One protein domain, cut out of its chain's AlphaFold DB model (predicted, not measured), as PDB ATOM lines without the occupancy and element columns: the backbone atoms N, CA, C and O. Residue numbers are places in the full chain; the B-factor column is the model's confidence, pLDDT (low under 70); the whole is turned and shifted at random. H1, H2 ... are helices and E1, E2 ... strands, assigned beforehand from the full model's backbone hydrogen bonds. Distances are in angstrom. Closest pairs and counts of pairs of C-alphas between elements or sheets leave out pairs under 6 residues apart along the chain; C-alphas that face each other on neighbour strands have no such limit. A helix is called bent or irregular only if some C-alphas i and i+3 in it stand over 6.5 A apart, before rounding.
ATOM      1  N   PRO A 585     155.719  94.539 165.061       69.62
ATOM      2  CA  PRO A 585     156.947  94.666 165.843       69.62
ATOM      3  C   PRO A 585     157.615  96.017 165.565       69.62
ATOM      4  O   PRO A 585     157.750  96.412 164.411       69.62
ATOM      5  N   LEU A 586     158.032  96.718 166.622       72.12
ATOM      6  CA  LEU A 586     158.607  98.064 166.506       72.12
ATOM      7  C   LEU A 586     160.122  98.063 166.246       72.12
ATOM      8  O   LEU A 586     160.651  99.048 165.735       72.12
ATOM      9  N   PHE A 587     160.823  96.975 166.583       70.56
ATOM     10  CA  PHE A 587     162.276  96.834 166.428       70.56
ATOM     11  C   PHE A 587     163.039  98.082 166.928       70.56
ATOM     12  O   PHE A 587     162.976  98.423 168.108       70.56
ATOM     13  N   SER A 588     163.743  98.786 166.036       70.25
ATOM     14  CA  SER A 588     164.506  99.997 166.351       70.25
ATOM     15  C   SER A 588     163.632 101.195 166.728       70.25
ATOM     16  O   SER A 588     164.113 102.083 167.417       70.25
ATOM     17  N   ILE A 589     162.355 101.251 166.331       78.12
ATOM     18  CA  ILE A 589     161.468 102.389 166.639       78.12
ATOM     19  C   ILE A 589     161.213 102.511 168.150       78.12
ATOM     20  O   ILE A 589     160.980 103.618 168.647       78.12
ATOM     21  N   THR A 590     161.329 101.414 168.908       79.81
ATOM     22  CA  THR A 590     161.204 101.451 170.370       79.81
ATOM     23  C   THR A 590     162.271 102.321 171.032       79.81
ATOM     24  O   THR A 590     162.010 102.859 172.105       79.81
ATOM     25  N   SER A 591     163.439 102.536 170.404       79.88
ATOM     26  CA  SER A 591     164.442 103.460 170.951       79.88
ATOM     27  C   SER A 591     163.875 104.869 171.097       79.88
ATOM     28  O   SER A 591     164.063 105.489 172.135       79.88
ATOM     29  N   GLY A 592     163.087 105.329 170.121       84.19
ATOM     30  CA  GLY A 592     162.423 106.627 170.180       84.19
ATOM     31  C   GLY A 592     161.377 106.734 171.281       84.19
ATOM     32  O   GLY A 592     161.276 107.779 171.910       84.19
ATOM     33  N   ILE A 593     160.649 105.652 171.572       88.38
ATOM     34  CA  ILE A 593     159.708 105.607 172.706       88.38
ATOM     35  C   ILE A 593     160.453 105.827 174.030       88.38
ATOM     36  O   ILE A 593     159.979 106.562 174.895       88.38
ATOM     37  N   LEU A 594     161.650 105.251 174.167       88.75
ATOM     38  CA  LEU A 594     162.492 105.441 175.348       88.75
ATOM     39  C   LEU A 594     163.139 106.834 175.393       88.75
ATOM     40  O   LEU A 594     163.185 107.431 176.467       88.75
ATOM     41  N   SER A 595     163.557 107.399 174.255       89.81
ATOM     42  CA  SER A 595     164.030 108.791 174.179       89.81
ATOM     43  C   SER A 595     162.947 109.776 174.636       89.81
ATOM     44  O   SER A 595     163.232 110.685 175.411       89.81
ATOM     45  N   ILE A 596     161.688 109.552 174.233       91.38
ATOM     46  CA  ILE A 596     160.527 110.342 174.683       91.38
ATOM     47  C   ILE A 596     160.360 110.244 176.203       91.38
ATOM     48  O   ILE A 596     160.180 111.262 176.865       91.38
ATOM     49  N   ALA A 597     160.464 109.038 176.766       91.25
ATOM     50  CA  ALA A 597     160.350 108.820 178.206       91.25
ATOM     51  C   ALA A 597     161.469 109.512 179.016       91.25
ATOM     52  O   ALA A 597     161.190 110.060 180.082       91.25
ATOM     53  N   VAL A 598     162.711 109.562 178.514       91.69
ATOM     54  CA  VAL A 598     163.806 110.309 179.168       91.69
ATOM     55  C   VAL A 598     163.590 111.825 179.082       91.69
ATOM     56  O   VAL A 598     163.720 112.514 180.094       91.69
ATOM     57  N   LEU A 599     163.182 112.355 177.924       92.06
ATOM     58  CA  LEU A 599     162.866 113.785 177.770       92.06
ATOM     59  C   LEU A 599     161.647 114.215 178.603       92.06
ATOM     60  O   LEU A 599     161.601 115.343 179.096       92.06
ATOM     61  N   HIS A 600     160.686 113.314 178.817       92.56
ATOM     62  CA  HIS A 600     159.584 113.529 179.751       92.56
ATOM     63  C   HIS A 600     160.105 113.692 181.187       92.56
ATOM     64  O   HIS A 600     159.785 114.681 181.837       92.56
ATOM     65  N   LEU A 601     160.968 112.787 181.666       91.44
ATOM     66  CA  LEU A 601     161.575 112.888 183.004       91.44
ATOM     67  C   LEU A 601     162.423 114.157 183.178       91.44
ATOM     68  O   LEU A 601     162.406 114.759 184.254       91.44
ATOM     69  N   SER A 602     163.104 114.605 182.121       91.69
ATOM     70  CA  SER A 602     163.806 115.891 182.134       91.69
ATOM     71  C   SER A 602     162.841 117.083 182.190       91.69
ATOM     72  O   SER A 602     163.036 117.996 182.988       91.69
ATOM     73  N   SER A 603     161.711 117.020 181.476       88.69
ATOM     74  CA  SER A 603     160.634 118.024 181.566       88.69
ATOM     75  C   SER A 603     159.998 118.119 182.965       88.69
ATOM     76  O   SER A 603     159.472 119.170 183.324       88.69
ATOM     77  N   LEU A 604     160.041 117.043 183.763       87.38
ATOM     78  CA  LEU A 604     159.613 117.037 185.171       87.38
ATOM     79  C   LEU A 604     160.684 117.580 186.138       87.38
ATOM     80  O   LEU A 604     160.421 117.689 187.335       87.38
ATOM     81  N   GLY A 605     161.895 117.881 185.658       86.31
ATOM     82  CA  GLY A 605     163.035 118.259 186.498       86.31
ATOM     83  C   GLY A 605     163.610 117.102 187.326       86.31
ATOM     84  O   GLY A 605     164.294 117.347 188.317       86.31
ATOM     85  N   MET A 606     163.329 115.845 186.955       86.75
ATOM     86  CA  MET A 606     163.885 114.661 187.631       86.75
ATOM     87  C   MET A 606     165.280 114.275 187.119       86.75
ATOM     88  O   MET A 606     165.997 113.535 187.796       86.75
ATOM     89  N   ARG A 693     162.003 104.470 189.904       86.19
ATOM     90  CA  ARG A 693     161.748 103.267 190.728       86.19
ATOM     91  C   ARG A 693     160.559 102.427 190.223       86.19
ATOM     92  O   ARG A 693     159.941 101.695 190.993       86.19
ATOM     93  N   VAL A 694     160.268 102.527 188.927       83.56
ATOM     94  CA  VAL A 694     159.136 101.928 188.199       83.56
ATOM     95  C   VAL A 694     159.709 101.173 186.985       83.56
ATOM     96  O   VAL A 694     160.572 101.732 186.308       83.56
ATOM     97  N   PRO A 695     159.293  99.929 186.663       81.50
ATOM     98  CA  PRO A 695     159.748  99.269 185.442       81.50
ATOM     99  C   PRO A 695     159.347 100.083 184.206       81.50
ATOM    100  O   PRO A 695     158.211 100.554 184.099       81.50
ATOM    101  N   THR A 696     160.293 100.271 183.288       83.00
ATOM    102  CA  THR A 696     160.179 101.120 182.089       83.00
ATOM    103  C   THR A 696     158.902 100.880 181.284       83.00
ATOM    104  O   THR A 696     158.328 101.816 180.740       83.00
ATOM    105  N   GLU A 697     158.442  99.637 181.221       78.94
ATOM    106  CA  GLU A 697     157.225  99.188 180.547       78.94
ATOM    107  C   GLU A 697     155.981  99.826 181.171       78.94
ATOM    108  O   GLU A 697     155.136 100.365 180.459       78.94
ATOM    109  N   GLN A 698     155.900  99.829 182.504       81.31
ATOM    110  CA  GLN A 698     154.790 100.432 183.240       81.31
ATOM    111  C   GLN A 698     154.835 101.959 183.131       81.31
ATOM    112  O   GLN A 698     153.795 102.593 182.967       81.31
ATOM    113  N   PHE A 699     156.038 102.547 183.139       86.25
ATOM    114  CA  PHE A 699     156.215 103.980 182.900       86.25
ATOM    115  C   PHE A 699     155.772 104.381 181.484       86.25
ATOM    116  O   PHE A 699     155.016 105.332 181.321       86.25
ATOM    117  N   VAL A 700     156.163 103.631 180.449       86.62
ATOM    118  CA  VAL A 700     155.724 103.893 179.069       86.62
ATOM    119  C   VAL A 700     154.213 103.701 178.918       86.62
ATOM    120  O   VAL A 700     153.576 104.529 178.272       86.62
ATOM    121  N   LEU A 701     153.617 102.682 179.550       84.00
ATOM    122  CA  LEU A 701     152.162 102.482 179.539       84.00
ATOM    123  C   LEU A 701     151.396 103.591 180.288       84.00
ATOM    124  O   LEU A 701     150.297 103.975 179.886       84.00
ATOM    125  N   MET A 702     151.988 104.164 181.339       87.25
ATOM    126  CA  MET A 702     151.485 105.382 181.982       87.25
ATOM    127  C   MET A 702     151.523 106.575 181.012       87.25
ATOM    128  O   MET A 702     150.532 107.290 180.882       87.25
ATOM    129  N   LEU A 703     152.619 106.767 180.267       87.62
ATOM    130  CA  LEU A 703     152.698 107.831 179.257       87.62
ATOM    131  C   LEU A 703     151.695 107.621 178.108       87.62
ATOM    132  O   LEU A 703     151.105 108.596 177.644       87.62
ATOM    133  N   THR A 704     151.455 106.382 177.656       85.31
ATOM    134  CA  THR A 704     150.433 106.109 176.624       85.31
ATOM    135  C   THR A 704     149.021 106.386 177.134       85.31
ATOM    136  O   THR A 704     148.224 106.983 176.406       85.31
ATOM    137  N   SER A 705     148.711 106.039 178.388       83.44
ATOM    138  CA  SER A 705     147.389 106.306 178.968       83.44
ATOM    139  C   SER A 705     147.131 107.807 179.162       83.44
ATOM    140  O   SER A 705     146.027 108.273 178.869       83.44
ATOM    141  N   MET A 706     148.153 108.594 179.534       81.19
ATOM    142  CA  MET A 706     148.068 110.061 179.627       81.19
ATOM    143  C   MET A 706     147.645 110.740 178.317       81.19
ATOM    144  O   MET A 706     146.947 111.754 178.347       81.19
ATOM    145  N   VAL A 707     148.047 110.193 177.165       82.44
ATOM    146  CA  VAL A 707     147.695 110.732 175.837       82.44
ATOM    147  C   VAL A 707     146.454 110.062 175.229       82.44
ATOM    148  O   VAL A 707     146.146 110.277 174.058       82.44
ATOM    149  N   GLY A 708     145.716 109.274 176.019       76.50
ATOM    150  CA  GLY A 708     144.451 108.650 175.621       76.50
ATOM    151  C   GLY A 708     144.592 107.395 174.753       76.50
ATOM    152  O   GLY A 708     143.631 107.010 174.085       76.50
ATOM    153  N   ILE A 709     145.765 106.756 174.741       82.56
ATOM    154  CA  ILE A 709     145.991 105.495 174.027       82.56
ATOM    155  C   ILE A 709     145.652 104.322 174.953       82.56
ATOM    156  O   ILE A 709     146.133 104.237 176.081       82.56
ATOM    157  N   ASP A 710     144.845 103.387 174.452       71.94
ATOM    158  CA  ASP A 710     144.514 102.141 175.146       71.94
ATOM    159  C   ASP A 710     145.743 101.218 175.220       71.94
ATOM    160  O   ASP A 710     146.346 100.894 174.191       71.94
ATOM    161  N   ASN A 711     146.082 100.755 176.427       69.38
ATOM    162  CA  ASN A 711     147.219  99.868 176.685       69.38
ATOM    163  C   ASN A 711     147.184  98.582 175.838       69.38
ATOM    164  O   ASN A 711     148.240  98.049 175.514       69.38
ATOM    165  N   LYS A 712     146.013  98.105 175.385       65.69
ATOM    166  CA  LYS A 712     145.937  96.945 174.470       65.69
ATOM    167  C   LYS A 712     146.645  97.168 173.126       65.69
ATOM    168  O   LYS A 712     147.000  96.205 172.449       65.69
ATOM    169  N   ASN A 713     146.836  98.430 172.733       68.94
ATOM    170  CA  ASN A 713     147.502  98.812 171.492       68.94
ATOM    171  C   ASN A 713     149.033  98.918 171.645       68.94
ATOM    172  O   ASN A 713     149.713  99.232 170.667       68.94
ATOM    173  N   PHE A 714     149.576  98.684 172.844       70.81
ATOM    174  CA  PHE A 714     151.009  98.655 173.133       70.81
ATOM    175  C   PHE A 714     151.349  97.427 173.972       70.81
ATOM    176  O   PHE A 714     151.056  97.367 175.162       70.81
ATOM    177  N   LEU A 715     152.001  96.440 173.361       65.31
ATOM    178  CA  LEU A 715     152.353  95.205 174.055       65.31
ATOM    179  C   LEU A 715     153.846  95.166 174.397       65.31
ATOM    180  O   LEU A 715     154.694  95.219 173.504       65.31
ATOM    181  N   PHE A 716     154.134  95.007 175.692       66.00
ATOM    182  CA  PHE A 716     155.463  94.767 176.257       66.00
ATOM    183  C   PHE A 716     155.495  93.385 176.938       66.00
ATOM    184  O   PHE A 716     154.580  93.086 177.705       66.00
ATOM    185  N   PRO A 717     156.511  92.528 176.710       52.44
ATOM    186  CA  PRO A 717     156.448  91.128 177.160       52.44
ATOM    187  C   PRO A 717     156.677  90.872 178.660       52.44
ATOM    188  O   PRO A 717     156.544  89.733 179.109       52.44
ATOM    189  N   ASN A 718     157.070  91.899 179.414       52.09
ATOM    190  CA  ASN A 718     157.606  91.783 180.773       52.09
ATOM    191  C   ASN A 718     156.602  92.129 181.886       52.09
ATOM    192  O   ASN A 718     156.960  92.081 183.059       52.09
ATOM    193  N   VAL A1112     150.765  86.240 174.288       33.00
ATOM    194  CA  VAL A1112     150.176  85.933 175.599       33.00
ATOM    195  C   VAL A1112     149.664  84.483 175.665       33.00
ATOM    196  O   VAL A1112     149.641  83.883 176.734       33.00
ATOM    197  N   ASN A1113     149.349  83.860 174.519       31.27
ATOM    198  CA  ASN A1113     148.749  82.513 174.451       31.27
ATOM    199  C   ASN A1113     149.741  81.341 174.302       31.27
ATOM    200  O   ASN A1113     149.330  80.197 174.106       31.27
ATOM    201  N   SER A1114     151.050  81.572 174.391       32.56
ATOM    202  CA  SER A1114     152.042  80.487 174.465       32.56
ATOM    203  C   SER A1114     152.804  80.553 175.788       32.56
ATOM    204  O   SER A1114     152.707  81.550 176.492       32.56
ATOM    205  N   ASN A1115     153.598  79.528 176.126       32.06
ATOM    206  CA  ASN A1115     154.430  79.468 177.344       32.06
ATOM    207  C   ASN A1115     155.565  80.525 177.411       32.06
ATOM    208  O   ASN A1115     156.459  80.447 178.256       32.06
ATOM    209  N   TYR A1116     155.473  81.556 176.569       40.34
ATOM    210  CA  TYR A1116     156.263  82.777 176.541       40.34
ATOM    211  C   TYR A1116     156.546  83.423 177.916       40.34
ATOM    212  O   TYR A1116     157.694  83.842 178.091       40.34
ATOM    213  N   PRO A1117     155.626  83.477 178.914       39.50
ATOM    214  CA  PRO A1117     155.848  84.267 180.127       39.50
ATOM    215  C   PRO A1117     157.159  83.981 180.864       39.50
ATOM    216  O   PRO A1117     157.805  84.915 181.309       39.50
ATOM    217  N   LYS A1118     157.623  82.728 180.979       38.06
ATOM    218  CA  LYS A1118     158.841  82.443 181.772       38.06
ATOM    219  C   LYS A1118     160.142  82.956 181.151       38.06
ATOM    220  O   LYS A1118     161.056  83.290 181.902       38.06
ATOM    221  N   PHE A1119     160.237  82.979 179.824       36.22
ATOM    222  CA  PHE A1119     161.421  83.478 179.121       36.22
ATOM    223  C   PHE A1119     161.308  84.987 178.899       36.22
ATOM    224  O   PHE A1119     162.238  85.727 179.206       36.22
ATOM    225  N   TYR A1120     160.130  85.458 178.479       44.62
ATOM    226  CA  TYR A1120     159.898  86.878 178.244       44.62
ATOM    227  C   TYR A1120     159.915  87.721 179.529       44.62
ATOM    228  O   TYR A1120     160.545  88.769 179.497       44.62
ATOM    229  N   ARG A1121     159.406  87.249 180.684       46.84
ATOM    230  CA  ARG A1121     159.530  87.959 181.988       46.84
ATOM    231  C   ARG A1121     160.964  88.314 182.388       46.84
ATOM    232  O   ARG A1121     161.156  89.203 183.206       46.84
ATOM    233  N   LYS A1122     161.963  87.596 181.868       44.94
ATOM    234  CA  LYS A1122     163.386  87.885 182.106       44.94
ATOM    235  C   LYS A1122     164.070  88.570 180.921       44.94
ATOM    236  O   LYS A1122     165.219  88.988 181.032       44.94
ATOM    237  N   SER A1123     163.380  88.650 179.786       47.56
ATOM    238  CA  SER A1123     163.904  89.234 178.560       47.56
ATOM    239  C   SER A1123     163.947  90.757 178.629       47.56
ATOM    240  O   SER A1123     163.484  91.373 179.587       47.56
ATOM    241  N   VAL A1124     164.503  91.382 177.599       55.22
ATOM    242  CA  VAL A1124     164.610  92.838 177.537       55.22
ATOM    243  C   VAL A1124     163.418  93.442 176.785       55.22
ATOM    244  O   VAL A1124     163.168  93.037 175.645       55.22
ATOM    245  N   PRO A1125     162.700  94.437 177.348       54.34
ATOM    246  CA  PRO A1125     161.348  94.761 176.876       54.34
ATOM    247  C   PRO A1125     161.308  95.395 175.486       54.34
ATOM    248  O   PRO A1125     160.414  95.117 174.686       54.34
ATOM    249  N   PHE A1126     162.270  96.273 175.188       60.09
ATOM    250  CA  PHE A1126     162.167  97.182 174.046       60.09
ATOM    251  C   PHE A1126     162.454  96.526 172.689       60.09
ATOM    252  O   PHE A1126     161.974  97.021 171.670       60.09
ATOM    253  N   LEU A1127     163.178  95.401 172.653       53.81
ATOM    254  CA  LEU A1127     163.432  94.667 171.404       53.81
ATOM    255  C   LEU A1127     162.165  94.015 170.830       53.81
ATOM    256  O   LEU A1127     162.114  93.734 169.635       53.81
ATOM    257  N   ASN A1128     161.151  93.793 171.670       58.00
ATOM    258  CA  ASN A1128     159.943  93.036 171.340       58.00
ATOM    259  C   ASN A1128     158.642  93.828 171.527       58.00
ATOM    260  O   ASN A1128     157.561  93.240 171.464       58.00
ATOM    261  N   ALA A1129     158.733  95.141 171.747       71.56
ATOM    262  CA  ALA A1129     157.565  96.007 171.832       71.56
ATOM    263  C   ALA A1129     156.768  95.989 170.518       71.56
ATOM    264  O   ALA A1129     157.342  95.951 169.420       71.56
ATOM    265  N   ARG A1130     155.435  96.018 170.623       76.88
ATOM    266  CA  ARG A1130     154.525  95.998 169.466       76.88
ATOM    267  C   ARG A1130     153.454  97.070 169.577       76.88
ATOM    268  O   ARG A1130     152.948  97.304 170.672       76.88
ATOM    269  N   SER A1131     153.072  97.670 168.451       82.81
ATOM    270  CA  SER A1131     151.953  98.621 168.386       82.81
ATOM    271  C   SER A1131     151.262  98.620 167.019       82.81
ATOM    272  O   SER A1131     151.759  98.002 166.079       82.81
ATOM    273  N   ASN A1132     150.122  99.303 166.895       87.00
ATOM    274  CA  ASN A1132     149.506  99.643 165.607       87.00
ATOM    275  C   ASN A1132     149.901 101.068 165.170       87.00
ATOM    276  O   ASN A1132     150.314 101.890 165.992       87.00
ATOM    277  N   SER A1133     149.803 101.364 163.869       90.38
ATOM    278  CA  SER A1133     150.336 102.632 163.335       90.38
ATOM    279  C   SER A1133     149.668 103.877 163.931       90.38
ATOM    280  O   SER A1133     150.336 104.893 164.099       90.38
ATOM    281  N   LEU A1134     148.379 103.803 164.289       89.75
ATOM    282  CA  LEU A1134     147.640 104.942 164.839       89.75
ATOM    283  C   LEU A1134     148.119 105.282 166.246       89.75
ATOM    284  O   LEU A1134     148.368 106.446 166.545       89.75
ATOM    285  N   SER A1135     148.284 104.270 167.095       90.19
ATOM    286  CA  SER A1135     148.698 104.461 168.488       90.19
ATOM    287  C   SER A1135     150.132 104.976 168.565       90.19
ATOM    288  O   SER A1135     150.412 105.908 169.316       90.19
ATOM    289  N   LEU A1136     151.029 104.466 167.716       91.06
ATOM    290  CA  LEU A1136     152.375 105.023 167.602       91.06
ATOM    291  C   LEU A1136     152.372 106.453 167.027       91.06
ATOM    292  O   LEU A1136     153.121 107.302 167.511       91.06
ATOM    293  N   CYS A1137     151.525 106.747 166.035       92.75
ATOM    294  CA  CYS A1137     151.395 108.095 165.475       92.75
ATOM    295  C   CYS A1137     150.874 109.097 166.516       92.75
ATOM    296  O   CYS A1137     151.437 110.180 166.633       92.75
ATOM    297  N   LEU A1138     149.872 108.721 167.319       90.50
ATOM    298  CA  LEU A1138     149.379 109.510 168.454       90.50
ATOM    299  C   LEU A1138     150.482 109.759 169.489       90.50
ATOM    300  O   LEU A1138     150.645 110.889 169.950       90.50
ATOM    301  N   PHE A1139     151.282 108.737 169.809       91.50
ATOM    302  CA  PHE A1139     152.385 108.867 170.761       91.50
ATOM    303  C   PHE A1139     153.447 109.868 170.275       91.50
ATOM    304  O   PHE A1139     153.838 110.756 171.028       91.50
ATOM    305  N   TYR A1140     153.847 109.820 168.999       91.81
ATOM    306  CA  TYR A1140     154.762 110.819 168.425       91.81
ATOM    307  C   TYR A1140     154.118 112.205 168.261       91.81
ATOM    308  O   TYR A1140     154.775 113.219 168.495       91.81
ATOM    309  N   TYR A1141     152.833 112.274 167.900       90.44
ATOM    310  CA  TYR A1141     152.094 113.534 167.798       90.44
ATOM    311  C   TYR A1141     151.996 114.254 169.152       90.44
ATOM    312  O   TYR A1141     152.093 115.477 169.195       90.44
ATOM    313  N   SER A1142     151.901 113.513 170.262       87.56
ATOM    314  CA  SER A1142     151.829 114.083 171.617       87.56
ATOM    315  C   SER A1142     153.053 114.922 172.028       87.56
ATOM    316  O   SER A1142     152.976 115.746 172.941       87.56
ATOM    317  N   ILE A1143     154.180 114.751 171.330       87.88
ATOM    318  CA  ILE A1143     155.367 115.606 171.450       87.88
ATOM    319  C   ILE A1143     155.118 116.948 170.754       87.88
ATOM    320  O   ILE A1143     155.414 117.997 171.317       87.88
ATOM    321  N   LEU A1144     154.541 116.923 169.545       85.12
ATOM    322  CA  LEU A1144     154.245 118.119 168.744       85.12
ATOM    323  C   LEU A1144     153.217 119.022 169.435       85.12
ATOM    324  O   LEU A1144     153.332 120.244 169.375       85.12
ATOM    325  N   SER A1145     152.242 118.427 170.128       80.62
ATOM    326  CA  SER A1145     151.275 119.154 170.958       80.62
ATOM    327  C   SER A1145     151.818 119.579 172.328       80.62
ATOM    328  O   SER A1145     151.086 120.208 173.090       80.62
ATOM    329  N   GLY A1146     153.072 119.248 172.667       81.69
ATOM    330  CA  GLY A1146     153.678 119.564 173.964       81.69
ATOM    331  C   GLY A1146     152.993 118.870 175.148       81.69
ATOM    332  O   GLY A1146     152.951 119.433 176.241       81.69
ATOM    333  N   SER A1147     152.395 117.696 174.921       82.19
ATOM    334  CA  SER A1147     151.638 116.914 175.913       82.19
ATOM    335  C   SER A1147     152.514 115.941 176.711       82.19
ATOM    336  O   SER A1147     152.116 115.543 177.802       82.19
ATOM    337  N   LEU A1148     153.680 115.552 176.172       85.44
ATOM    338  CA  LEU A1148     154.663 114.687 176.846       85.44
ATOM    339  C   LEU A1148     156.047 115.322 177.055       85.44
ATOM    340  O   LEU A1148     156.806 114.810 177.869       85.44
ATOM    341  N   ILE A1149     156.420 116.377 176.331       87.31
ATOM    342  CA  ILE A1149     157.747 117.012 176.432       87.31
ATOM    343  C   ILE A1149     157.557 118.533 176.393       87.31
ATOM    344  O   ILE A1149     156.620 119.017 175.750       87.31
ATOM    345  N   SER A1150     158.397 119.289 177.106       83.75
ATOM    346  CA  SER A1150     158.380 120.756 177.043       83.75
ATOM    347  C   SER A1150     158.717 121.271 175.634       83.75
ATOM    348  O   SER A1150     159.432 120.629 174.864       83.75
ATOM    349  N   THR A1151     158.219 122.458 175.280       82.12
ATOM    350  CA  THR A1151     158.530 123.080 173.980       82.12
ATOM    351  C   THR A1151     160.013 123.422 173.843       82.12
ATOM    352  O   THR A1151     160.559 123.299 172.758       82.12
ATOM    353  N   GLU A1152     160.673 123.778 174.947       84.44
ATOM    354  CA  GLU A1152     162.107 124.096 174.990       84.44
ATOM    355  C   GLU A1152     162.963 122.862 174.653       84.44
ATOM    356  O   GLU A1152     163.852 122.938 173.808       84.44
ATOM    357  N   LEU A1153     162.628 121.691 175.210       85.00
ATOM    358  CA  LEU A1153     163.297 120.432 174.864       85.00
ATOM    359  C   LEU A1153     162.955 119.953 173.444       85.00
ATOM    360  O   LEU A1153     163.775 119.287 172.814       85.00
ATOM    361  N   LEU A1154     161.774 120.284 172.912       85.12
ATOM    362  CA  LEU A1154     161.460 120.038 171.501       85.12
ATOM    363  C   LEU A1154     162.308 120.923 170.571       85.12
ATOM    364  O   LEU A1154     162.764 120.437 169.535       85.12
ATOM    365  N   ASP A1155     162.562 122.178 170.944       84.81
ATOM    366  CA  ASP A1155     163.469 123.058 170.207       84.81
ATOM    367  C   ASP A1155     164.920 122.536 170.275       84.81
ATOM    368  O   ASP A1155     165.540 122.390 169.221       84.81
ATOM    369  N   GLU A1156     165.421 122.115 171.450       84.50
ATOM    370  CA  GLU A1156     166.733 121.441 171.592       84.50
ATOM    371  C   GLU A1156     166.836 120.168 170.742       84.50
ATOM    372  O   GLU A1156     167.826 119.965 170.033       84.50
ATOM    373  N   VAL A1157     165.797 119.320 170.749       83.25
ATOM    374  CA  VAL A1157     165.724 118.152 169.860       83.25
ATOM    375  C   VAL A1157     165.945 118.610 168.421       83.25
ATOM    376  O   VAL A1157     166.650 117.929 167.681       83.25
ATOM    377  N   MET A1158     165.352 119.724 167.991       80.44
ATOM    378  CA  MET A1158     165.445 120.257 166.627       80.44
ATOM    379  C   MET A1158     166.746 121.013 166.305       80.44
ATOM    380  O   MET A1158     166.962 121.311 165.129       80.44
ATOM    381  N   GLU A1159     167.640 121.253 167.265       77.12
ATOM    382  CA  GLU A1159     168.946 121.857 166.983       77.12
ATOM    383  C   GLU A1159     169.876 120.929 166.174       77.12
ATOM    384  O   GLU A1159     169.777 119.696 166.176       77.12
ATOM    385  N   HIS A1160     170.789 121.544 165.417       54.06
ATOM    386  CA  HIS A1160     171.682 120.845 164.494       54.06
ATOM    387  C   HIS A1160     172.909 120.271 165.209       54.06
ATOM    388  O   HIS A1160     173.797 121.023 165.602       54.06
ATOM    389  N   ASN A1161     173.025 118.942 165.245       50.56
ATOM    390  CA  ASN A1161     174.246 118.251 165.651       50.56
ATOM    391  C   ASN A1161     174.595 117.080 164.706       50.56
ATOM    392  O   ASN A1161     173.713 116.422 164.165       50.56
ATOM    393  N   TYR A1162     175.908 116.944 164.476       53.50
ATOM    394  CA  TYR A1162     176.730 115.891 163.847       53.50
ATOM    395  C   TYR A1162     176.145 114.903 162.796       53.50
ATOM    396  O   TYR A1162     175.087 114.297 162.934       53.50
ATOM    397  N   ASP A1163     176.940 114.669 161.741       51.66
ATOM    398  CA  ASP A1163     176.769 113.580 160.761       51.66
ATOM    399  C   ASP A1163     176.986 112.208 161.439       51.66
ATOM    400  O   ASP A1163     178.109 111.895 161.848       51.66
ATOM    401  N   ASP A1164     175.950 111.361 161.504       45.31
ATOM    402  CA  ASP A1164     176.094 109.986 162.003       45.31
ATOM    403  C   ASP A1164     176.799 109.101 160.957       45.31
ATOM    404  O   ASP A1164     176.411 109.024 159.788       45.31
ATOM    405  N   ASN A1165     177.868 108.434 161.397       44.94
ATOM    406  CA  ASN A1165     178.714 107.552 160.592       44.94
ATOM    407  C   ASN A1165     178.772 106.106 161.131       44.94
ATOM    408  O   ASN A1165     179.568 105.300 160.626       44.94
ATOM    409  N   SER A1166     177.956 105.792 162.142       43.75
ATOM    410  CA  SER A1166     177.915 104.507 162.847       43.75
ATOM    411  C   SER A1166     177.414 103.345 161.982       43.75
ATOM    412  O   SER A1166     176.791 103.521 160.927       43.75
ATOM    413  N   LEU A1167     177.612 102.118 162.468       35.22
ATOM    414  CA  LEU A1167     177.020 100.912 161.892       35.22
ATOM    415  C   LEU A1167     175.484 100.976 161.825       35.22
ATOM    416  O   LEU A1167     174.907 100.375 160.926       35.22
ATOM    417  N   ILE A1168     174.828 101.759 162.690       35.97
ATOM    418  CA  ILE A1168     173.386 102.034 162.616       35.97
ATOM    419  C   ILE A1168     173.080 102.852 161.356       35.97
ATOM    420  O   ILE A1168     172.259 102.416 160.549       35.97
ATOM    421  N   GLY A1169     173.802 103.947 161.101       38.81
ATOM    422  CA  GLY A1169     173.722 104.692 159.837       38.81
ATOM    423  C   GLY A1169     174.071 103.850 158.597       38.81
ATOM    424  O   GLY A1169     173.471 104.023 157.534       38.81
ATOM    425  N   ARG A1170     174.983 102.871 158.719       39.69
ATOM    426  CA  ARG A1170     175.329 101.928 157.631       39.69
ATOM    427  C   ARG A1170     174.272 100.839 157.412       39.69
ATOM    428  O   ARG A1170     174.032 100.470 156.265       39.69
ATOM    429  N   SER A1171     173.610 100.345 158.457       35.06
ATOM    430  CA  SER A1171     172.548  99.329 158.365       35.06
ATOM    431  C   SER A1171     171.179  99.925 158.011       35.06
ATOM    432  O   SER A1171     170.420  99.302 157.273       35.06
ATOM    433  N   LEU A1172     170.893 101.154 158.452       37.91
ATOM    434  CA  LEU A1172     169.722 101.951 158.054       37.91
ATOM    435  C   LEU A1172     169.926 102.712 156.728       37.91
ATOM    436  O   LEU A1172     169.001 103.360 156.231       37.91
ATOM    437  N   SER A1173     171.090 102.555 156.081       38.06
ATOM    438  CA  SER A1173     171.376 103.092 154.738       38.06
ATOM    439  C   SER A1173     170.429 102.583 153.635       38.06
ATOM    440  O   SER A1173     170.472 103.075 152.506       38.06
ATOM    441  N   GLY A1174     169.525 101.646 153.954       39.22
ATOM    442  CA  GLY A1174     168.415 101.232 153.094       39.22
ATOM    443  C   GLY A1174     167.449 102.361 152.700       39.22
ATOM    444  O   GLY A1174     166.714 102.196 151.721       39.22
ATOM    445  N   LEU A1175     167.452 103.505 153.403       42.78
ATOM    446  CA  LEU A1175     166.598 104.655 153.073       42.78
ATOM    447  C   LEU A1175     167.306 106.025 153.084       42.78
ATOM    448  O   LEU A1175     167.233 106.731 152.075       42.78
ATOM    449  N   PHE A1176     167.961 106.425 154.184       50.53
ATOM    450  CA  PHE A1176     168.397 107.819 154.407       50.53
ATOM    451  C   PHE A1176     169.808 107.919 155.015       50.53
ATOM    452  O   PHE A1176     170.317 106.949 155.565       50.53
ATOM    453  N   LYS A1177     170.440 109.101 154.918       49.03
ATOM    454  CA  LYS A1177     171.685 109.436 155.635       49.03
ATOM    455  C   LYS A1177     171.301 110.220 156.902       49.03
ATOM    456  O   LYS A1177     170.859 111.359 156.743       49.03
ATOM    457  N   PRO A1178     171.387 109.638 158.110       54.09
ATOM    458  CA  PRO A1178     170.886 110.289 159.314       54.09
ATOM    459  C   PRO A1178     171.867 111.334 159.868       54.09
ATOM    460  O   PRO A1178     173.080 111.140 159.872       54.09
ATOM    461  N   THR A1179     171.315 112.422 160.397       60.78
ATOM    462  CA  THR A1179     171.895 113.155 161.532       60.78
ATOM    463  C   THR A1179     171.003 112.864 162.738       60.78
ATOM    464  O   THR A1179     169.778 112.782 162.583       60.78
ATOM    465  N   PHE A1180     171.589 112.669 163.917       71.19
ATOM    466  CA  PHE A1180     170.853 112.394 165.155       71.19
ATOM    467  C   PHE A1180     170.943 113.590 166.113       71.19
ATOM    468  O   PHE A1180     171.951 114.288 166.149       71.19
ATOM    469  N   SER A1181     169.884 113.824 166.887       78.56
ATOM    470  CA  SER A1181     169.886 114.756 168.024       78.56
ATOM    471  C   SER A1181     168.919 114.242 169.084       78.56
ATOM    472  O   SER A1181     167.798 113.841 168.735       78.56
ATOM    473  N   LEU A1182     169.366 114.194 170.345       83.06
ATOM    474  CA  LEU A1182     168.587 113.736 171.505       83.06
ATOM    475  C   LEU A1182     167.791 112.440 171.245       83.06
ATOM    476  O   LEU A1182     166.629 112.284 171.621       83.06
ATOM    477  N   GLY A1183     168.437 111.489 170.571       78.00
ATOM    478  CA  GLY A1183     167.909 110.161 170.284       78.00
ATOM    479  C   GLY A1183     167.014 110.032 169.055       78.00
ATOM    480  O   GLY A1183     166.568 108.922 168.796       78.00
ATOM    481  N   PHE A1184     166.757 111.095 168.286       83.44
ATOM    482  CA  PHE A1184     165.914 111.038 167.081       83.44
ATOM    483  C   PHE A1184     166.705 111.192 165.782       83.44
ATOM    484  O   PHE A1184     167.583 112.047 165.680       83.44
ATOM    485  N   GLN A1185     166.305 110.449 164.744       79.44
ATOM    486  CA  GLN A1185     166.754 110.682 163.367       79.44
ATOM    487  C   GLN A1185     166.135 111.980 162.842       79.44
ATOM    488  O   GLN A1185     164.934 112.216 163.025       79.44
ATOM    489  N   LYS A1186     166.923 112.804 162.147       78.56
ATOM    490  CA  LYS A1186     166.430 114.003 161.461       78.56
ATOM    491  C   LYS A1186     166.073 113.748 160.006       78.56
ATOM    492  O   LYS A1186     166.785 113.074 159.266       78.56
ATOM    493  N   PHE A1187     164.971 114.366 159.598       77.69
ATOM    494  CA  PHE A1187     164.442 114.325 158.244       77.69
ATOM    495  C   PHE A1187     164.361 115.746 157.695       77.69
ATOM    496  O   PHE A1187     163.789 116.629 158.332       77.69
ATOM    497  N   THR A1188     164.904 115.961 156.497       78.44
ATOM    498  CA  THR A1188     164.869 117.264 155.824       78.44
ATOM    499  C   THR A1188     163.927 117.209 154.631       78.44
ATOM    500  O   THR A1188     164.083 116.385 153.725       78.44
ATOM    501  N   PHE A1189     162.968 118.124 154.612       81.06
ATOM    502  CA  PHE A1189     161.964 118.282 153.571       81.06
ATOM    503  C   PHE A1189     162.112 119.656 152.905       81.06
ATOM    504  O   PHE A1189     162.641 120.599 153.490       81.06
ATOM    505  N   LEU A1190     161.636 119.762 151.671       79.38
ATOM    506  CA  LEU A1190     161.435 120.998 150.928       79.38
ATOM    507  C   LEU A1190     159.937 121.204 150.706       79.38
ATOM    508  O   LEU A1190     159.250 120.233 150.390       79.38
ATOM    509  N   ASP A1191     159.445 122.437 150.786       82.44
ATOM    510  CA  ASP A1191     158.141 122.772 150.201       82.44
ATOM    511  C   ASP A1191     158.228 122.969 148.671       82.44
ATOM    512  O   ASP A1191     159.294 122.888 148.051       82.44
ATOM    513  N   VAL A1192     157.086 123.283 148.053       80.00
ATOM    514  CA  VAL A1192     156.966 123.652 146.628       80.00
ATOM    515  C   VAL A1192     157.866 124.842 146.232       80.00
ATOM    516  O   VAL A1192     158.244 124.961 145.067       80.00
ATOM    517  N   ASN A1193     158.250 125.699 147.183       81.25
ATOM    518  CA  ASN A1193     159.092 126.880 146.971       81.25
ATOM    519  C   ASN A1193     160.593 126.615 147.233       81.25
ATOM    520  O   ASN A1193     161.415 127.503 147.008       81.25
ATOM    521  N   ASN A1194     160.966 125.394 147.637       77.19
ATOM    522  CA  ASN A1194     162.292 124.993 148.129       77.19
ATOM    523  C   ASN A1194     162.712 125.619 149.477       77.19
ATOM    524  O   ASN A1194     163.909 125.701 149.766       77.19
ATOM    525  N   ASN A1195     161.763 126.020 150.323       79.94
ATOM    526  CA  ASN A1195     162.039 126.309 151.730       79.94
ATOM    527  C   ASN A1195     162.312 125.001 152.480       79.94
ATOM    528  O   ASN A1195     161.633 124.000 152.251       79.94
ATOM    529  N   PHE A1196     163.286 125.010 153.389       80.12
ATOM    530  CA  PHE A1196     163.661 123.837 154.176       80.12
ATOM    531  C   PHE A1196     162.760 123.686 155.404       80.12
ATOM    532  O   PHE A1196     162.616 124.616 156.194       80.12
ATOM    533  N   TYR A1197     162.223 122.485 155.591       82.31
ATOM    534  CA  TYR A1197     161.506 122.059 156.789       82.31
ATOM    535  C   TYR A1197     162.257 120.887 157.408       82.31
ATOM    536  O   TYR A1197     162.722 119.996 156.697       82.31
ATOM    537  N   GLN A1198     162.354 120.869 158.731       82.62
ATOM    538  CA  GLN A1198     162.942 119.755 159.464       82.62
ATOM    539  C   GLN A1198     161.859 118.991 160.221       82.62
ATOM    540  O   GLN A1198     160.903 119.575 160.736       82.62
ATOM    541  N   GLY A1199     162.035 117.678 160.300       84.38
ATOM    542  CA  GLY A1199     161.278 116.787 161.164       84.38
ATOM    543  C   GLY A1199     162.197 115.827 161.909       84.38
ATOM    544  O   GLY A1199     163.395 115.734 161.626       84.38
ATOM    545  N   PHE A1200     161.624 115.102 162.858       87.00
ATOM    546  CA  PHE A1200     162.319 114.132 163.700       87.00
ATOM    547  C   PHE A1200     161.540 112.818 163.740       87.00
ATOM    548  O   PHE A1200     160.319 112.821 163.588       87.00
ATOM    549  N   GLY A1201     162.211 111.690 163.952       86.12
ATOM    550  CA  GLY A1201     161.534 110.397 163.970       86.12
ATOM    551  C   GLY A1201     162.473 109.203 164.029       86.12
ATOM    552  O   GLY A1201     163.639 109.336 164.398       86.12
ATOM    553  N   HIS A1202     161.944 108.042 163.650       83.00
ATOM    554  CA  HIS A1202     162.648 106.764 163.625       83.00
ATOM    555  C   HIS A1202     162.238 105.924 162.411       83.00
ATOM    556  O   HIS A1202     161.098 105.967 161.946       83.00
ATOM    557  N   SER A1203     163.181 105.114 161.941       74.75
ATOM    558  CA  SER A1203     162.982 104.067 160.940       74.75
ATOM    559  C   SER A1203     163.599 102.754 161.422       74.75
ATOM    560  O   SER A1203     164.550 102.768 162.210       74.75
ATOM    561  N   ASP A1204     163.056 101.626 160.966       67.50
ATOM    562  CA  ASP A1204     163.555 100.289 161.295       67.50
ATOM    563  C   ASP A1204     164.083  99.517 160.067       67.50
ATOM    564  O   ASP A1204     164.034  99.965 158.919       67.50
ATOM    565  N   VAL A1205     164.567  98.300 160.326       55.34
ATOM    566  CA  VAL A1205     165.053  97.361 159.304       55.34
ATOM    567  C   VAL A1205     163.942  96.705 158.469       55.34
ATOM    568  O   VAL A1205     164.241  96.111 157.434       55.34
ATOM    569  N   SER A1206     162.667  96.803 158.874       57.28
ATOM    570  CA  SER A1206     161.521  96.322 158.081       57.28
ATOM    571  C   SER A1206     161.136  97.300 156.961       57.28
ATOM    572  O   SER A1206     160.492  96.910 155.979       57.28
ATOM    573  N   GLY A1207     161.582  98.556 157.084       64.50
ATOM    574  CA  GLY A1207     161.160  99.681 156.257       64.50
ATOM    575  C   GLY A1207     159.952 100.421 156.835       64.50
ATOM    576  O   GLY A1207     159.351 101.223 156.127       64.50
ATOM    577  N   SER A1208     159.586 100.166 158.089       78.38
ATOM    578  CA  SER A1208     158.581 100.944 158.810       78.38
ATOM    579  C   SER A1208     159.182 102.267 159.296       78.38
ATOM    580  O   SER A1208     160.379 102.358 159.587       78.38
ATOM    581  N   VAL A1209     158.365 103.321 159.349       85.06
ATOM    582  CA  VAL A1209     158.825 104.681 159.668       85.06
ATOM    583  C   VAL A1209     157.765 105.471 160.433       85.06
ATOM    584  O   VAL A1209     156.575 105.396 160.124       85.06
ATOM    585  N   VAL A1210     158.206 106.267 161.405       90.56
ATOM    586  CA  VAL A1210     157.384 107.255 162.116       90.56
ATOM    587  C   VAL A1210     158.162 108.560 162.250       90.56
ATOM    588  O   VAL A1210     159.346 108.537 162.585       90.56
ATOM    589  N   PHE A1211     157.532 109.701 161.976       89.88
ATOM    590  CA  PHE A1211     158.156 111.014 162.160       89.88
ATOM    591  C   PHE A1211     157.130 112.135 162.373       89.88
ATOM    592  O   PHE A1211     155.966 112.028 161.980       89.88
ATOM    593  N   GLY A1212     157.581 113.225 162.994       90.38
ATOM    594  CA  GLY A1212     156.843 114.472 163.185       90.38
ATOM    595  C   GLY A1212     157.550 115.665 162.537       90.38
ATOM    596  O   GLY A1212     158.778 115.705 162.463       90.38
ATOM    597  N   ILE A1213     156.773 116.643 162.069       90.69
ATOM    598  CA  ILE A1213     157.234 117.918 161.502       90.69
ATOM    599  C   ILE A1213     156.593 119.052 162.326       90.69
ATOM    600  O   ILE A1213     155.448 119.422 162.047       90.69
ATOM    601  N   PRO A1214     157.297 119.612 163.335       88.06
ATOM    602  CA  PRO A1214     156.733 120.597 164.268       88.06
ATOM    603  C   PRO A1214     156.115 121.823 163.594       88.06
ATOM    604  O   PRO A1214     154.986 122.191 163.896       88.06
ATOM    605  N   VAL A1215     156.811 122.402 162.610       86.12
ATOM    606  CA  VAL A1215     156.401 123.638 161.908       86.12
ATOM    607  C   VAL A1215     155.040 123.509 161.203       86.12
ATOM    608  O   VAL A1215     154.367 124.509 160.974       86.12
ATOM    609  N   LEU A1216     154.633 122.284 160.856       86.81
ATOM    610  CA  LEU A1216     153.364 121.988 160.183       86.81
ATOM    611  C   LEU A1216     152.377 121.228 161.080       86.81
ATOM    612  O   LEU A1216     151.321 120.827 160.602       86.81
ATOM    613  N   ASN A1217     152.733 121.001 162.350       90.44
ATOM    614  CA  ASN A1217     151.996 120.174 163.306       90.44
ATOM    615  C   ASN A1217     151.469 118.859 162.685       90.44
ATOM    616  O   ASN A1217     150.282 118.528 162.771       90.44
ATOM    617  N   LEU A1218     152.367 118.159 161.984       92.69
ATOM    618  CA  LEU A1218     152.085 116.989 161.152       92.69
ATOM    619  C   LEU A1218     152.896 115.789 161.653       92.69
ATOM    620  O   LEU A1218     154.123 115.861 161.718       92.69
ATOM    621  N   CYS A1219     152.234 114.674 161.946       94.25
ATOM    622  CA  CYS A1219     152.857 113.390 162.254       94.25
ATOM    623  C   CYS A1219     152.397 112.319 161.257       94.25
ATOM    624  O   CYS A1219     151.226 112.265 160.880       94.25
ATOM    625  N   ILE A1220     153.332 111.481 160.811       93.69
ATOM    626  CA  ILE A1220     153.100 110.408 159.841       93.69
ATOM    627  C   ILE A1220     153.720 109.124 160.392       93.69
ATOM    628  O   ILE A1220     154.905 109.095 160.728       93.69
ATOM    629  N   CYS A1221     152.936 108.048 160.427       93.69
ATOM    630  CA  CYS A1221     153.393 106.694 160.716       93.69
ATOM    631  C   CYS A1221     153.004 105.758 159.568       93.69
ATOM    632  O   CYS A1221     151.846 105.719 159.149       93.69
ATOM    633  N   ILE A1222     153.964 104.980 159.072       89.62
ATOM    634  CA  ILE A1222     153.745 103.960 158.045       89.62
ATOM    635  C   ILE A1222     154.426 102.673 158.497       89.62
ATOM    636  O   ILE A1222     155.655 102.601 158.556       89.62
ATOM    637  N   PHE A1223     153.629 101.648 158.781       85.06
ATOM    638  CA  PHE A1223     154.111 100.285 158.975       85.06
ATOM    639  C   PHE A1223     153.972  99.494 157.685       85.06
ATOM    640  O   PHE A1223     152.950  99.589 157.000       85.06
ATOM    641  N   VAL A1224     154.997  98.703 157.368       75.06
ATOM    642  CA  VAL A1224     155.027  97.847 156.180       75.06
ATOM    643  C   VAL A1224     155.573  96.481 156.550       75.06
ATOM    644  O   VAL A1224     156.632  96.355 157.158       75.06
ATOM    645  N   SER A1225     154.879  95.431 156.136       66.62
ATOM    646  CA  SER A1225     155.375  94.063 156.262       66.62
ATOM    647  C   SER A1225     156.449  93.777 155.199       66.62
ATOM    648  O   SER A1225     156.201  93.851 153.997       66.62
ATOM    649  N   HIS A1226     157.664  93.447 155.652       55.22
ATOM    650  CA  HIS A1226     158.764  92.873 154.856       55.22
ATOM    651  C   HIS A1226     158.989  93.500 153.461       55.22
ATOM    652  O   HIS A1226     159.051  92.808 152.433       55.22
ATOM    653  N   CYS A1227     159.181  94.820 153.401       44.03
ATOM    654  CA  CYS A1227     159.419  95.490 152.127       44.03
ATOM    655  C   CYS A1227     160.876  95.329 151.647       44.03
ATOM    656  O   CYS A1227     161.682  96.250 151.724       44.03
ATOM    657  N   SER A1228     161.185  94.204 150.987       40.69
ATOM    658  CA  SER A1228     162.425  94.007 150.189       40.69
ATOM    659  C   SER A1228     162.626  95.030 149.045       40.69
ATOM    660  O   SER A1228     163.557  94.933 148.244       40.69
ATOM    661  N   ARG A1229     161.718  96.006 148.933       52.56
ATOM    662  CA  ARG A1229     161.611  97.042 147.911       52.56
ATOM    663  C   ARG A1229     161.228  98.379 148.557       52.56
ATOM    664  O   ARG A1229     160.155  98.913 148.293       52.56
ATOM    665  N   HIS A1230     162.148  98.953 149.338       58.09
ATOM    666  CA  HIS A1230     162.042 100.280 149.978       58.09
ATOM    667  C   HIS A1230     161.445 101.396 149.086       58.09
ATOM    668  O   HIS A1230     160.798 102.316 149.579       58.09
ATOM    669  N   HIS A1231     161.588 101.307 147.757       63.69
ATOM    670  CA  HIS A1231     160.972 102.239 146.806       63.69
ATOM    671  C   HIS A1231     159.433 102.300 146.856       63.69
ATOM    672  O   HIS A1231     158.866 103.316 146.457       63.69
ATOM    673  N   VAL A1232     158.740 101.245 147.305       69.25
ATOM    674  CA  VAL A1232     157.271 101.245 147.421       69.25
ATOM    675  C   VAL A1232     156.837 102.136 148.583       69.25
ATOM    676  O   VAL A1232     156.027 103.037 148.377       69.25
ATOM    677  N   LEU A1233     157.447 101.951 149.762       75.12
ATOM    678  CA  LEU A1233     157.302 102.857 150.905       75.12
ATOM    679  C   LEU A1233     157.591 104.301 150.483       75.12
ATOM    680  O   LEU A1233     156.763 105.174 150.719       75.12
ATOM    681  N   ILE A1234     158.723 104.546 149.809       74.12
ATOM    682  CA  ILE A1234     159.103 105.894 149.359       74.12
ATOM    683  C   ILE A1234     158.016 106.513 148.466       74.12
ATOM    684  O   ILE A1234     157.729 107.693 148.629       74.12
ATOM    685  N   LYS A1235     157.381 105.755 147.558       76.19
ATOM    686  CA  LYS A1235     156.277 106.273 146.726       76.19
ATOM    687  C   LYS A1235     155.050 106.663 147.555       76.19
ATOM    688  O   LYS A1235     154.494 107.734 147.330       76.19
ATOM    689  N   VAL A1236     154.639 105.820 148.504       82.00
ATOM    690  CA  VAL A1236     153.504 106.101 149.403       82.00
ATOM    691  C   VAL A1236     153.806 107.326 150.272       82.00
ATOM    692  O   VAL A1236     153.010 108.258 150.332       82.00
ATOM    693  N   LEU A1237     155.004 107.382 150.854       84.50
ATOM    694  CA  LEU A1237     155.499 108.509 151.640       84.50
ATOM    695  C   LEU A1237     155.561 109.808 150.817       84.50
ATOM    696  O   LEU A1237     155.082 110.843 151.270       84.50
ATOM    697  N   GLN A1238     156.094 109.764 149.592       82.25
ATOM    698  CA  GLN A1238     156.110 110.908 148.671       82.25
ATOM    699  C   GLN A1238     154.701 111.387 148.320       82.25
ATOM    700  O   GLN A1238     154.494 112.590 148.206       82.25
ATOM    701  N   PHE A1239     153.737 110.475 148.170       85.50
ATOM    702  CA  PHE A1239     152.346 110.835 147.904       85.50
ATOM    703  C   PHE A1239     151.708 111.574 149.091       85.50
ATOM    704  O   PHE A1239     151.064 112.605 148.889       85.50
ATOM    705  N   ILE A1240     151.928 111.091 150.320       88.31
ATOM    706  CA  ILE A1240     151.456 111.753 151.548       88.31
ATOM    707  C   ILE A1240     152.118 113.128 151.689       88.31
ATOM    708  O   ILE A1240     151.421 114.127 151.836       88.31
ATOM    709  N   LEU A1241     153.447 113.210 151.572       87.06
ATOM    710  CA  LEU A1241     154.181 114.478 151.668       87.06
ATOM    711  C   LEU A1241     153.712 115.492 150.613       87.06
ATOM    712  O   LEU A1241     153.468 116.648 150.950       87.06
ATOM    713  N   ALA A1242     153.494 115.059 149.367       85.56
ATOM    714  CA  ALA A1242     153.015 115.928 148.295       85.56
ATOM    715  C   ALA A1242     151.604 116.490 148.551       85.56
ATOM    716  O   ALA A1242     151.303 117.583 148.076       85.56
ATOM    717  N   HIS A1243     150.751 115.793 149.316       88.69
ATOM    718  CA  HIS A1243     149.452 116.329 149.742       88.69
ATOM    719  C   HIS A1243     149.609 117.565 150.640       88.69
ATOM    720  O   HIS A1243     148.900 118.550 150.450       88.69
ATOM    721  N   TYR A1244     150.595 117.545 151.540       88.75
ATOM    722  CA  TYR A1244     150.957 118.669 152.414       88.75
ATOM    723  C   TYR A1244     151.960 119.645 151.766       88.75
ATOM    724  O   TYR A1244     152.554 120.473 152.449       88.75
ATOM    725  N   GLY A1245     152.172 119.561 150.445       85.19
ATOM    726  CA  GLY A1245     153.075 120.451 149.705       85.19
ATOM    727  C   GLY A1245     154.571 120.199 149.933       85.19
ATOM    728  O   GLY A1245     155.382 121.053 149.573       85.19
ATOM    729  N   LEU A1246     154.942 119.050 150.503       86.06
ATOM    730  CA  LEU A1246     156.312 118.680 150.860       86.06
ATOM    731  C   LEU A1246     156.957 117.681 149.889       86.06
ATOM    732  O   LEU A1246     156.304 116.858 149.244       86.06
ATOM    733  N   ARG A1247     158.291 117.685 149.874       82.00
ATOM    734  CA  ARG A1247     159.155 116.732 149.175       82.00
ATOM    735  C   ARG A1247     160.402 116.438 150.010       82.00
ATOM    736  O   ARG A1247     161.048 117.351 150.498       82.00
ATOM    737  N   LEU A1248     160.805 115.175 150.113       73.31
ATOM    738  CA  LEU A1248     162.011 114.791 150.856       73.31
ATOM    739  C   LEU A1248     163.318 115.208 150.139       73.31
ATOM    740  O   LEU A1248     163.439 115.057 148.916       73.31
ATOM    741  N   LEU A1249     164.301 115.699 150.900       65.81
ATOM    742  CA  LEU A1249     165.629 116.110 150.427       65.81
ATOM    743  C   LEU A1249     166.669 114.974 150.562       65.81
ATOM    744  O   LEU A1249     166.508 114.050 151.348       65.81
ATOM    745  N   GLY A1250     167.748 115.027 149.772       54.19
ATOM    746  CA  GLY A1250     168.897 114.110 149.875       54.19
ATOM    747  C   GLY A1250     168.847 112.855 148.991       54.19
ATOM    748  O   GLY A1250     169.880 112.227 148.775       54.19
ATOM    749  N   TYR A1251     167.697 112.510 148.401       50.72
ATOM    750  CA  TYR A1251     167.548 111.279 147.613       50.72
ATOM    751  C   TYR A1251     167.695 111.500 146.094       50.72
ATOM    752  O   TYR A1251     166.842 112.119 145.451       50.72
ATOM    753  N   LYS A1252     168.752 110.936 145.489       36.00
ATOM    754  CA  LYS A1252     168.837 110.717 144.034       36.00
ATOM    755  C   LYS A1252     168.375 109.296 143.715       36.00
ATOM    756  O   LYS A1252     169.115 108.346 143.955       36.00
ATOM    757  N   ILE A1253     167.202 109.159 143.095       40.94
ATOM    758  CA  ILE A1253     166.836 107.916 142.398       40.94
ATOM    759  C   ILE A1253     167.915 107.671 141.318       40.94
ATOM    760  O   ILE A1253     168.163 108.593 140.531       40.94
ATOM    761  N   PRO A1254     168.573 106.494 141.248       34.06
ATOM    762  CA  PRO A1254     169.480 106.176 140.145       34.06
ATOM    763  C   PRO A1254     168.710 106.270 138.818       34.06
ATOM    764  O   PRO A1254     167.637 105.690 138.663       34.06
ATOM    765  N   GLY A1255     169.190 107.134 137.924       32.06
ATOM    766  CA  GLY A1255     168.298 107.905 137.057       32.06
ATOM    767  C   GLY A1255     167.953 107.338 135.675       32.06
ATOM    768  O   GLY A1255     168.460 106.322 135.217       32.06
ATOM    769  N   HIS A1256     167.131 108.136 134.992       28.83
ATOM    770  CA  HIS A1256     166.791 108.147 133.562       28.83
ATOM    771  C   HIS A1256     165.817 107.117 132.970       28.83
ATOM    772  O   HIS A1256     164.910 107.566 132.267       28.83
ATOM    773  N   ASP A1257     165.891 105.814 133.246       32.72
ATOM    774  CA  ASP A1257     164.969 104.874 132.567       32.72
ATOM    775  C   ASP A1257     163.545 104.876 133.152       32.72
ATOM    776  O   ASP A1257     162.560 104.741 132.422       32.72
ATOM    777  N   LEU A1258     163.399 105.129 134.458       35.56
ATOM    778  CA  LEU A1258     162.096 105.079 135.135       35.56
ATOM    779  C   LEU A1258     161.124 106.184 134.679       35.56
ATOM    780  O   LEU A1258     159.913 105.981 134.681       35.56
ATOM    781  N   TYR A1259     161.640 107.345 134.259       30.61
ATOM    782  CA  TYR A1259     160.809 108.488 133.853       30.61
ATOM    783  C   TYR A1259     160.163 108.284 132.472       30.61
ATOM    784  O   TYR A1259     159.096 108.829 132.223       30.61
ATOM    785  N   LYS A1260     160.763 107.455 131.600       27.91
ATOM    786  CA  LYS A1260     160.148 107.038 130.325       27.91
ATOM    787  C   LYS A1260     159.003 106.045 130.516       27.91
ATOM    788  O   LYS A1260     158.068 106.048 129.725       27.91
ATOM    789  N   VAL A1261     159.079 105.201 131.548       32.06
ATOM    790  CA  VAL A1261     158.007 104.253 131.894       32.06
ATOM    791  C   VAL A1261     156.837 104.989 132.557       32.06
ATOM    792  O   VAL A1261     155.689 104.735 132.221       32.06
ATOM    793  N   LEU A1262     157.127 105.959 133.431       34.09
ATOM    794  CA  LEU A1262     156.120 106.766 134.138       34.09
ATOM    795  C   LEU A1262     155.467 107.880 133.296       34.09
ATOM    796  O   LEU A1262     154.587 108.564 133.804       34.09
TER     797      LEU A1262
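AT A GLANCE: This is residues 585 to 606, 693 to 718 and 1112 to 1262 of the 1265 residues of the protein "ABC1-related protein, putative" of Theileria annulata (UniProt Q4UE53). What does the model look like? A curled antiparallel sheet of five strands has H1 and H5 packed over one face, while H8 packs by its two edge strands, E4 and E5. H2 and H4 pack on H1, and residues 1254 to 1262, with H9, stick out as a tail. What is it made of? The 199 printed residues, mixed in class, include nine named helices and five named strands, in the order H1 to H7, E1 to E4, H8, E5, H9; the sheet's order is E4 E3 E2 E1 E5. How large is it? It is compact, with a radius of gyration of the C-alphas of 17.8 A and spans of 56 by 41 by 32 A.

IN THESE COORDINATES: Which helices come first? H1, residues 587 to 603, begins at C-alpha (162.276, 96.834, 166.428) and is 26.1 A long. H2 is residues 696 to 706, H3 1117 to 1120, H4 1125 to 1128, H5 1133 to 1144, H6 1151 to 1158 and H7 1167 to 1174; H7 is only just irregular, with C-alphas 1171 and 1174 7.0 A apart. What follows? E1 is residues 1184 to 1191, 22.0 A; E2, 1196 to 1203, bends by 58 degrees at 1200; E3 is 1209 to 1213 and E4 1218 to 1224. H8 is 1231 to 1243, E5 1246 to 1248, and H9, 1257 to 1261, ends at C-alpha (158.007, 104.253, 131.894).

HOW THE PARTS SIT: How is the sheet paired? E1 E2 E3 E4 form a meander, each the antiparallel neighbour of the one before, with hydrogen-bond range met by N 1187 and O 1199 at 2.9 A, N 1202 and O 1210 at 2.9 A, and N 1211 and O 1220 at 3.0 A; E5 pairs with E1 through N 1190 and O 1247, 2.7 A. Which helices are on it? In three layers, helices on both faces, H1 and H5 share one face at heights of 10.7 A and 7.8 A, with closest C-alphas Ile 589 and His 1202 of E2, 5.4 A, and Cys 1137 and Cys 1221 of E4, 5.3 A. H8 is on the other, over none of the strands, and H6 only grazes the sheet. Which helices touch? H1 touches H2 with residues 593 to 597 alone, closest C-alphas Ala 597 and Val 700, 6.8 A, and H4 with 587 to 591 alone, Phe 587 and Leu 1127, 5.5 A; H3, H7 and H9 touch no helix. O i to N i+4 pairs are all within hydrogen-bond range in H2, H6 and H8, against 10 of 13 in H1, 6 of 8 in H5, 3 of 4 in H7 and 0 of 1 in H9, where 2 of 2 O i to N i+3 pairs are; H3 and H4 are too short.

THE WHOLE: Where is it cut? Residues 607 to 692 and 719 to 1111 are not printed, with C-alpha gaps of 12.0 A and 10.8 A; of the links printed whole, none is long. How far does it reach, and how sure is it? The farthest C-alphas, Arg 693 and Lys 1260, are 60.5 A apart. Mean pLDDT of the printed part is 71.1, with 71 residues under 70, among them 1112 to 1128, 1160 to 1179 and 1249 to 1262.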